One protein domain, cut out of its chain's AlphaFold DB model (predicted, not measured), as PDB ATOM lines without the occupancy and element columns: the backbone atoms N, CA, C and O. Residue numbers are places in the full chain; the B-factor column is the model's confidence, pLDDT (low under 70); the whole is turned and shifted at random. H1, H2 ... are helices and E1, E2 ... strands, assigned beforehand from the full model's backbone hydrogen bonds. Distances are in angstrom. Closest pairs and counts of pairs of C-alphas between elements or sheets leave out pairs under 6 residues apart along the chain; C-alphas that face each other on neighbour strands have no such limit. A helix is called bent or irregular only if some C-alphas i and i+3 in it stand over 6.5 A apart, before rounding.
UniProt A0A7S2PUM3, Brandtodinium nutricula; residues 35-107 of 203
ATOM      1  N   LYS A  35      25.201   1.136  58.663       94.12
ATOM      2  CA  LYS A  35      26.016   1.659  57.568       94.12
ATOM      3  C   LYS A  35      25.267   1.511  56.242       94.12
ATOM      4  O   LYS A  35      24.957   0.399  55.834       94.12
ATOM      5  N   VAL A  36      25.058   2.630  55.551       96.19
ATOM      6  CA  VAL A  36      24.514   2.667  54.186       96.19
ATOM      7  C   VAL A  36      25.659   2.794  53.181       96.19
ATOM      8  O   VAL A  36      26.598   3.568  53.397       96.19
ATOM      9  N   ILE A  37      25.592   2.011  52.103       95.62
ATOM     10  CA  ILE A  37      26.538   2.009  50.979       95.62
ATOM     11  C   ILE A  37      25.714   1.910  49.695       95.62
ATOM     12  O   ILE A  37      24.815   1.076  49.608       95.62
ATOM     13  N   LEU A  38      26.021   2.745  48.703       95.31
ATOM     14  CA  LEU A  38      25.420   2.662  47.374       95.31
ATOM     15  C   LEU A  38      26.312   1.818  46.461       95.31
ATOM     16  O   LEU A  38      27.515   2.051  46.386       95.31
ATOM     17  N   VAL A  39      25.730   0.873  45.729       92.69
ATOM     18  CA  VAL A  39      26.440   0.063  44.729       92.69
ATOM     19  C   VAL A  39      25.782   0.273  43.371       92.69
ATOM     20  O   VAL A  39      24.569   0.145  43.236       92.69
ATOM     21  N   THR A  40      26.565   0.615  42.348       91.88
ATOM     22  CA  THR A  40      26.028   0.921  41.016       91.88
ATOM     23  C   THR A  40      26.942   0.450  39.893       91.88
ATOM     24  O   THR A  40      28.162   0.497  40.013       91.88
ATOM     25  N   ASN A  41      26.345   0.056  38.767       90.69
ATOM     26  CA  ASN A  41      27.058  -0.218  37.515       90.69
ATOM     27  C   ASN A  41      27.216   1.026  36.631       90.69
ATOM     28  O   ASN A  41      27.667   0.927  35.492       90.69
ATOM     29  N   ALA A  42      26.840   2.211  37.113       91.19
ATOM     30  CA  ALA A  42      27.152   3.448  36.410       91.19
ATOM     31  C   ALA A  42      28.677   3.686  36.357       91.19
ATOM     32  O   ALA A  42      29.453   3.054  37.071       91.19
ATOM     33  N   LYS A  43      29.118   4.624  35.513       91.25
ATOM     34  CA  LYS A  43      30.508   5.113  35.516       91.25
ATOM     35  C   LYS A  43      30.654   6.245  36.532       91.25
ATOM     36  O   LYS A  43      29.751   7.081  36.611       91.25
ATOM     37  N   ALA A  44      31.771   6.341  37.250       91.88
ATOM     38  CA  ALA A  44      32.007   7.506  38.094       91.88
ATOM     39  C   ALA A  44      32.150   8.791  37.246       91.88
ATOM     40  O   ALA A  44      32.669   8.737  36.126       91.88
ATOM     41  N   PRO A  45      31.708   9.969  37.736       93.44
ATOM     42  CA  PRO A  45      30.929  10.231  38.953       93.44
ATOM     43  C   PRO A  45      29.427  10.432  38.637       93.44
ATOM     44  O   PRO A  45      28.835  11.470  38.953       93.44
ATOM     45  N   TRP A  46      28.800   9.497  37.910       94.44
ATOM     46  CA  TRP A  46      27.442   9.687  37.376       94.44
ATOM     47  C   TRP A  46      26.388   9.929  38.464       94.44
ATOM     48  O   TRP A  46      25.504  10.761  38.259       94.44
ATOM     49  N   VAL A  47      26.495   9.269  39.623       94.00
ATOM     50  CA  VAL A  47      25.538   9.441  40.731       94.00
ATOM     51  C   VAL A  47      25.551  10.886  41.232       94.00
ATOM     52  O   VAL A  47      24.495  11.514  41.318       94.00
ATOM     53  N   ASP A  48      26.736  11.454  41.464       92.06
ATOM     54  CA  ASP A  48      26.905  12.831  41.943       92.06
ATOM     55  C   ASP A  48      26.407  13.862  40.928       92.06
ATOM     56  O   ASP A  48      25.814  14.885  41.277       92.06
ATOM     57  N   ILE A  49      26.670  13.625  39.639       92.56
ATOM     58  CA  ILE A  49      26.190  14.498  38.560       92.56
ATOM     59  C   ILE A  49      24.663  14.425  38.455       92.56
ATOM     60  O   ILE A  49      24.012  15.462  38.290       92.56
ATOM     61  N   SER A  50      24.093  13.222  38.565       93.06
ATOM     62  CA  SER A  50      22.652  12.986  38.498       93.06
ATOM     63  C   SER A  50      21.927  13.657  39.666       93.06
ATOM     64  O   SER A  50      21.015  14.455  39.438       93.06
ATOM     65  N   CYS A  51      22.400  13.458  40.901       93.88
ATOM     66  CA  CYS A  51      21.822  14.091  42.088       93.88
ATOM     67  C   CYS A  51      21.854  15.618  41.974       93.88
ATOM     68  O   CYS A  51      20.811  16.258  42.069       93.88
ATOM     69  N   ARG A  52      23.000  16.219  41.633       91.94
ATOM     70  CA  ARG A  52      23.102  17.680  41.440       91.94
ATOM     71  C   ARG A  52      22.156  18.227  40.368       91.94
ATOM     72  O   ARG A  52      21.642  19.342  40.482       91.94
ATOM     73  N   SER A  53      21.929  17.453  39.310       91.19
ATOM     74  CA  SER A  53      21.123  17.883  38.165       91.19
ATOM     75  C   SER A  53      19.621  17.719  38.397       91.19
ATOM     76  O   SER A  53      18.847  18.584  37.980       91.19
ATOM     77  N   PHE A  54      19.205  16.632  39.047       92.50
ATOM     78  CA  PHE A  54      17.804  16.205  39.101       92.50
ATOM     79  C   PHE A  54      17.241  16.127  40.521       92.50
ATOM     80  O   PHE A  54      16.061  16.420  40.709       92.50
ATOM     81  N   LEU A  55      18.074  15.805  41.513       94.19
ATOM     82  CA  LEU A  55      17.682  15.593  42.908       94.19
ATOM     83  C   LEU A  55      18.578  16.388  43.889       94.19
ATOM     84  O   LEU A  55      19.194  15.798  44.776       94.19
ATOM     85  N   PRO A  56      18.697  17.722  43.742       93.44
ATOM     86  CA  PRO A  56      19.702  18.521  44.451       93.44
ATOM     87  C   PRO A  56      19.589  18.484  45.982       93.44
ATOM     88  O   PRO A  56      20.581  18.715  46.662       93.44
ATOM     89  N   GLN A  57      18.420  18.166  46.551       94.62
ATOM     90  CA  GLN A  57      18.274  17.998  48.004       94.62
ATOM     91  C   GLN A  57      19.099  16.820  48.559       94.62
ATOM     92  O   GLN A  57      19.385  16.794  49.752       94.62
ATOM     93  N   LEU A  58      19.495  15.861  47.712       94.44
ATOM     94  CA  LEU A  58      20.320  14.720  48.115       94.44
ATOM     95  C   LEU A  58      21.812  15.060  48.132       94.44
ATOM     96  O   LEU A  58      22.575  14.287  48.690       94.44
ATOM     97  N   GLU A  59      22.254  16.176  47.541       90.75
ATOM     98  CA  GLU A  59      23.683  16.446  47.309       90.75
ATOM     99  C   GLU A  59      24.524  16.370  48.591       90.75
ATOM    100  O   GLU A  59      25.534  15.673  48.616       90.75
ATOM    101  N   ALA A  60      24.073  17.018  49.670       91.12
ATOM    102  CA  ALA A  60      24.763  16.960  50.957       91.12
ATOM    103  C   ALA A  60      24.803  15.529  51.522       91.12
ATOM    104  O   ALA A  60      25.846  15.073  51.976       91.12
ATOM    105  N   LEU A  61      23.680  14.809  51.426       93.62
ATOM    106  CA  LEU A  61      23.537  13.451  51.950       93.62
ATOM    107  C   LEU A  61      24.393  12.437  51.181       93.62
ATOM    108  O   LEU A  61      24.982  11.542  51.779       93.62
ATOM    109  N   MET A  62      24.504  12.585  49.858       93.19
ATOM    110  CA  MET A  62      25.331  11.705  49.028       93.19
ATOM    111  C   MET A  62      26.822  11.830  49.349       93.19
ATOM    112  O   MET A  62      27.548  10.857  49.186       93.19
ATOM    113  N   GLY A  63      27.272  12.976  49.872       91.44
ATOM    114  CA  GLY A  63      28.639  13.130  50.377       91.44
ATOM    115  C   GLY A  63      28.949  12.264  51.606       91.44
ATOM    116  O   GLY A  63      30.114  11.983  51.878       91.44
ATOM    117  N   GLU A  64      27.926  11.813  52.338       94.06
ATOM    118  CA  GLU A  64      28.064  10.979  53.539       94.06
ATOM    119  C   GLU A  64      27.967   9.471  53.236       94.06
ATOM    120  O   GLU A  64      28.418   8.638  54.033       94.06
ATOM    121  N   ILE A  65      27.388   9.105  52.087       95.75
ATOM    122  CA  ILE A  65      27.125   7.718  51.689       95.75
ATOM    123  C   ILE A  65      28.202   7.260  50.694       95.75
ATOM    124  O   ILE A  65      28.218   7.718  49.549       95.75
ATOM    125  N   PRO A  66      29.085   6.314  51.072       95.06
ATOM    126  CA  PRO A  66      30.047   5.750  50.136       95.06
ATOM    127  C   PRO A  66      29.338   5.127  48.935       95.06
ATOM    128  O   PRO A  66      28.409   4.333  49.103       95.06
ATOM    129  N   THR A  67      29.802   5.467  47.736       94.75
ATOM    130  CA  THR A  67      29.303   4.909  46.477       94.75
ATOM    131  C   THR A  67      30.384   4.053  45.835       94.75
ATOM    132  O   THR A  67      31.488   4.530  45.586       94.75
ATOM    133  N   ILE A  68      30.060   2.795  45.550       93.25
ATOM    134  CA  ILE A  68      30.926   1.848  44.853       93.25
ATOM    135  C   ILE A  68      30.447   1.728  43.405       93.25
ATOM    136  O   ILE A  68      29.339   1.257  43.134       93.25
ATOM    137  N   TYR A  69      31.303   2.140  42.472       92.69
ATOM    138  CA  TYR A  69      31.093   1.995  41.033       92.69
ATOM    139  C   TYR A  69      31.618   0.624  40.584       92.69
ATOM    140  O   TYR A  69      32.787   0.449  40.249       92.69
ATOM    141  N   ALA A  70      30.746  -0.380  40.613       89.50
ATOM    142  CA  ALA A  70      31.076  -1.797  40.467       89.50
ATOM    143  C   ALA A  70      31.821  -2.148  39.162       89.50
ATOM    144  O   ALA A  70      32.710  -2.999  39.172       89.50
ATOM    145  N   LEU A  71      31.529  -1.457  38.054       86.12
ATOM    146  CA  LEU A  71      32.242  -1.655  36.784       86.12
ATOM    147  C   LEU A  71      33.724  -1.255  36.837       86.12
ATOM    148  O   LEU A  71      34.513  -1.722  36.015       86.12
ATOM    149  N   GLU A  72      34.113  -0.374  37.756       85.31
ATOM    150  CA  GLU A  72      35.504   0.067  37.894       85.31
ATOM    151  C   GLU A  72      36.352  -1.013  38.577       85.31
ATOM    152  O   GLU A  72      37.475  -1.262  38.139       85.31
ATOM    153  N   LEU A  73      35.764  -1.774  39.508       75.00
ATOM    154  CA  LEU A  73      36.427  -2.889  40.201       75.00
ATOM    155  C   LEU A  73      36.871  -4.017  39.259       75.00
ATOM    156  O   LEU A  73      37.817  -4.747  39.554       75.00
ATOM    157  N   VAL A  74      36.185  -4.191  38.128       69.62
ATOM    158  CA  VAL A  74      36.536  -5.218  37.136       69.62
ATOM    159  C   VAL A  74      37.711  -4.798  36.263       69.62
ATOM    160  O   VAL A  74      38.537  -5.635  35.907       69.62
ATOM    161  N   LYS A  75      37.849  -3.505  35.964       62.22
ATOM    162  CA  LYS A  75      38.985  -3.004  35.176       62.22
ATOM    163  C   LYS A  75      40.309  -3.137  35.921       62.22
ATOM    164  O   LYS A  75      41.331  -3.364  35.287       62.22
ATOM    165  N   GLU A  76      40.281  -3.014  37.244       59.47
ATOM    166  CA  GLU A  76      41.472  -3.109  38.093       59.47
ATOM    167  C   GLU A  76      41.979  -4.547  38.271       59.47
ATOM    168  O   GLU A  76      43.153  -4.745  38.561       59.47
ATOM    169  N   ASN A  77      41.123  -5.554  38.073       55.94
ATOM    170  CA  ASN A  77      41.426  -6.948  38.410       55.94
ATOM    171  C   ASN A  77      41.567  -7.893  37.204       55.94
ATOM    172  O   ASN A  77      41.697  -9.097  37.404       55.94
ATOM    173  N   GLY A  78      41.563  -7.360  35.977       52.97
ATOM    174  CA  GLY A  78      41.642  -8.155  34.748       52.97
ATOM    175  C   GLY A  78      40.340  -8.904  34.427       52.97
ATOM    176  O   GLY A  78      39.616  -9.358  35.309       52.97
ATOM    177  N   LEU A  79      40.025  -9.015  33.135       53.41
ATOM    178  CA  LEU A  79      38.850  -9.716  32.596       53.41
ATOM    179  C   LEU A  79      39.223 -11.128  32.111       53.41
ATOM    180  O   LEU A  79      38.789 -11.555  31.043       53.41
ATOM    181  N   ASP A  80      40.046 -11.857  32.859       46.66
ATOM    182  CA  ASP A  80      40.407 -13.218  32.465       46.66
ATOM    183  C   ASP A  80      39.267 -14.181  32.840       46.66
ATOM    184  O   ASP A  80      39.096 -14.551  33.999       46.66
ATOM    185  N   GLY A  81      38.467 -14.576  31.841       52.03
ATOM    186  CA  GLY A  81      37.630 -15.783  31.902       52.03
ATOM    187  C   GLY A  81      36.112 -15.616  32.032       52.03
ATOM    188  O   GLY A  81      35.435 -16.628  32.190       52.03
ATOM    189  N   PHE A  82      35.549 -14.406  31.948       53.69
ATOM    190  CA  PHE A  82      34.087 -14.240  31.990       53.69
ATOM    191  C   PHE A  82      33.463 -14.243  30.595       53.69
ATOM    192  O   PHE A  82      33.825 -13.434  29.738       53.69
ATOM    193  N   ASP A  83      32.507 -15.153  30.394       48.53
ATOM    194  CA  ASP A  83      31.703 -15.227  29.179       48.53
ATOM    195  C   ASP A  83      30.868 -13.946  29.030       48.53
ATOM    196  O   ASP A  83      30.264 -13.450  29.986       48.53
ATOM    197  N   GLN A  84      30.896 -13.360  27.836       46.19
ATOM    198  CA  GLN A  84      30.479 -11.982  27.547       46.19
ATOM    199  C   GLN A  84      28.955 -11.804  27.454       46.19
ATOM    200  O   GLN A  84      28.459 -10.898  26.778       46.19
ATOM    201  N   GLU A  85      28.179 -12.630  28.148       53.31
ATOM    202  CA  GLU A  85      26.743 -12.421  28.244       53.31
ATOM    203  C   GLU A  85      26.490 -11.243  29.197       53.31
ATOM    204  O   GLU A  85      26.697 -11.303  30.411       53.31
ATOM    205  N   THR A  86      26.121 -10.102  28.613       56.16
ATOM    206  CA  THR A  86      26.171  -8.776  29.256       56.16
ATOM    207  C   THR A  86      25.346  -8.696  30.552       56.16
ATOM    208  O   THR A  86      25.691  -7.924  31.446       56.16
ATOM    209  N   GLY A  87      24.301  -9.521  30.694       56.84
ATOM    210  CA  GLY A  87      23.512  -9.631  31.926       56.84
ATOM    211  C   GLY A  87      24.287 -10.255  33.093       56.84
ATOM    212  O   GLY A  87      24.295  -9.697  34.189       56.84
ATOM    213  N   CYS A  88      25.012 -11.351  32.853       66.19
ATOM    214  CA  CYS A  88      25.807 -12.044  33.872       66.19
ATOM    215  C   CYS A  88      26.951 -11.164  34.401       66.19
ATOM    216  O   CYS A  88      27.197 -11.120  35.606       66.19
ATOM    217  N   LEU A  89      27.597 -10.388  33.523       72.62
ATOM    218  CA  LEU A  89      28.699  -9.498  33.906       72.62
ATOM    219  C   LEU A  89      28.250  -8.369  34.852       72.62
ATOM    220  O   LEU A  89      28.921  -8.074  35.844       72.62
ATOM    221  N   LEU A  90      27.117  -7.720  34.563       75.31
ATOM    222  CA  LEU A  90      26.592  -6.636  35.402       75.31
ATOM    223  C   LEU A  90      26.176  -7.134  36.792       75.31
ATOM    224  O   LEU A  90      26.388  -6.434  37.783       75.31
ATOM    225  N   THR A  91      25.633  -8.344  36.873       76.69
ATOM    226  CA  THR A  91      25.335  -9.005  38.147       76.69
ATOM    227  C   THR A  91      26.611  -9.293  38.929       76.69
ATOM    228  O   THR A  91      26.724  -8.888  40.085       76.69
ATOM    229  N   GLU A  92      27.597  -9.931  38.295       79.12
ATOM    230  CA  GLU A  92      28.838 -10.340  38.959       79.12
ATOM    231  C   GLU A  92      29.632  -9.136  39.483       79.12
ATOM    232  O   GLU A  92      30.130  -9.140  40.610       79.12
ATOM    233  N   THR A  93      29.700  -8.054  38.702       84.06
ATOM    234  CA  THR A  93      30.369  -6.810  39.119       84.06
ATOM    235  C   THR A  93      29.743  -6.225  40.390       84.06
ATOM    236  O   THR A  93      30.468  -5.894  41.335       84.06
ATOM    237  N   LYS A  94      28.404  -6.144  40.467       86.25
ATOM    238  CA  LYS A  94      27.696  -5.708  41.683       86.25
ATOM    239  C   LYS A  94      27.894  -6.684  42.836       86.25
ATOM    240  O   LYS A  94      28.173  -6.236  43.944       86.25
ATOM    241  N   ALA A  95      27.808  -7.990  42.587       83.12
ATOM    242  CA  ALA A  95      28.027  -9.018  43.601       83.12
ATOM    243  C   ALA A  95      29.413  -8.881  44.239       83.12
ATOM    244  O   ALA A  95      29.549  -8.878  45.463       83.12
ATOM    245  N   ARG A  96      30.447  -8.679  43.417       83.81
ATOM    246  CA  ARG A  96      31.815  -8.423  43.869       83.81
ATOM    247  C   ARG A  96      31.928  -7.127  44.672       83.81
ATOM    248  O   ARG A  96      32.550  -7.135  45.732       83.81
ATOM    249  N   ALA A  97      31.312  -6.042  44.208       88.62
ATOM    250  CA  ALA A  97      31.285  -4.770  44.930       88.62
ATOM    251  C   ALA A  97      30.617  -4.898  46.311       88.62
ATOM    252  O   ALA A  97      31.151  -4.416  47.310       88.62
ATOM    253  N   MET A  98      29.480  -5.594  46.383       88.00
ATOM    254  CA  MET A  98      28.795  -5.899  47.640       88.00
ATOM    255  C   MET A  98      29.661  -6.784  48.542       88.00
ATOM    256  O   MET A  98      29.750  -6.530  49.741       88.00
ATOM    257  N   ARG A  99      30.347  -7.787  47.976       83.94
ATOM    258  CA  ARG A  99      31.273  -8.669  48.703       83.94
ATOM    259  C   ARG A  99      32.368  -7.882  49.406       83.94
ATOM    260  O   ARG A  99      32.603  -8.102  50.593       83.94
ATOM    261  N   GLU A 100      32.998  -6.966  48.680       84.81
ATOM    262  CA  GLU A 100      34.048  -6.096  49.203       84.81
ATOM    263  C   GLU A 100      33.504  -5.185  50.309       84.81
ATOM    264  O   GLU A 100      34.063  -5.142  51.403       84.81
ATOM    265  N   ALA A 101      32.354  -4.541  50.082       88.06
ATOM    266  CA  ALA A 101      31.709  -3.671  51.065       88.06
ATOM    267  C   ALA A 101      31.387  -4.397  52.383       88.06
ATOM    268  O   ALA A 101      31.683  -3.902  53.475       88.06
ATOM    269  N   VAL A 102      30.800  -5.594  52.283       85.69
ATOM    270  CA  VAL A 102      30.446  -6.442  53.428       85.69
ATOM    271  C   VAL A 102      31.704  -6.919  54.152       85.69
ATOM    272  O   VAL A 102      31.778  -6.820  55.378       85.69
ATOM    273  N   SER A 103      32.711  -7.392  53.411       82.06
ATOM    274  CA  SER A 103      33.995  -7.826  53.972       82.06
ATOM    275  C   SER A 103      34.692  -6.686  54.714       82.06
ATOM    276  O   SER A 103      35.084  -6.838  55.871       82.06
ATOM    277  N   GLN A 104      34.768  -5.499  54.110       84.50
ATOM    278  CA  GLN A 104      35.395  -4.324  54.709       84.50
ATOM    279  C   GLN A 104      34.665  -3.849  55.972       84.50
ATOM    280  O   GLN A 104      35.305  -3.384  56.913       84.50
ATOM    281  N   PHE A 105      33.334  -3.944  56.018       85.38
ATOM    282  CA  PHE A 105      32.569  -3.559  57.202       85.38
ATOM    283  C   PHE A 105      32.762  -4.559  58.350       85.38
ATOM    284  O   PHE A 105      33.071  -4.163  59.476       85.38
ATOM    285  N   TYR A 106      32.640  -5.857  58.060       81.00
ATOM    286  CA  TYR A 106      32.679  -6.911  59.073       81.00
ATOM    287  C   TYR A 106      34.092  -7.421  59.413       81.00
ATOM    288  O   TYR A 106      34.244  -8.149  60.387       81.00
ATOM    289  N   SER A 107      35.148  -7.011  58.713       76.88
ATOM    290  CA  SER A 107      36.541  -7.320  59.097       76.88
ATOM    291  C   SER A 107      37.114  -6.374  60.162       76.88
ATOM    292  O   SER A 107      38.191  -6.629  60.694       76.88
TER     293      SER A 107
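Overview. This is residues 35 to 107 of the 203 residues of a protein of Brandtodinium nutricula (UniProt A0A7S2PUM3). Two short parallel strands, E1 and E2, lie side by side in the middle, with a helical hairpin, H1 and H2, at one end of the longest axis and the long helix H4 passing beside the strands on their other side. The short helix H3 packs with its first residue, Ala 70, near Thr 93 of H4 and points away from H4 at about a right angle, and residues 75 to 81 and 83 to 88, of which 86 to 88 belong to H4, stick out. The printed part has 73 residues, in the order E1, H1, H2, E2, H3, H4, and is mostly helix. It is only just loose, close to compact, with a radius of gyration of the C-alphas of 13.8 A and spans of 42 by 31 by 18 A.

Arrangement. E1, residues 38 to 40, is the parallel neighbour of E2, residues 67 to 69, at 17 degrees; N 40 and O 68 are within hydrogen-bond range at 3.0 A. H1, residues 46 to 54, and H2, residues 56 to 62, lie between them in the chain, a strand-helix-strand unit, two parallel strands joined through helices, with a right-handed crossover. H1 and H2, a hairpin, touch, closest at the C-alphas of Cys 51 and Glu 59, 6.0 A, opposite ways at a shallow tilt of 33 degrees, only just short of steep. H3, residues 70 to 76, touches residues 90 to 97 of H4, residues 86 to 106, about perpendicular at 88 degrees; the closest C-alphas, of Ala 70 and Thr 93, are 5.2 A apart. The closest C-alphas of E1 and H4, of Val 39 and Lys 94, are 6.6 A apart. H1 and H2 are apart from H3 and H4. Every O i to N i+4 pair is within hydrogen-bond range in H1 and H4, but 1 of 3 in H2 and in H3, where 3 of 4 and 2 of 4 O i to N i+3 pairs are.

Along the chain. E1 begins at C-alpha 38 (25.420, 2.662, 47.374) and is 6.6 A long; E2 is 6.4 A. H1 is 11.8 A, H2 10.0 A and H3 10.7 A long. H2 is irregular, with C-alphas 57 and 60 7.2 A apart. H4, 30.6 A, ends at C-alpha 106 (32.679, -6.911, 59.073).

Size, cuts and confidence. The two C-alphas farthest apart, of Gln 57 and Gly 81, are 42.1 A apart. The printed part has no cut and no long link. Residues 74 to 88 are under pLDDT 70; the mean of the printed part is 82.2.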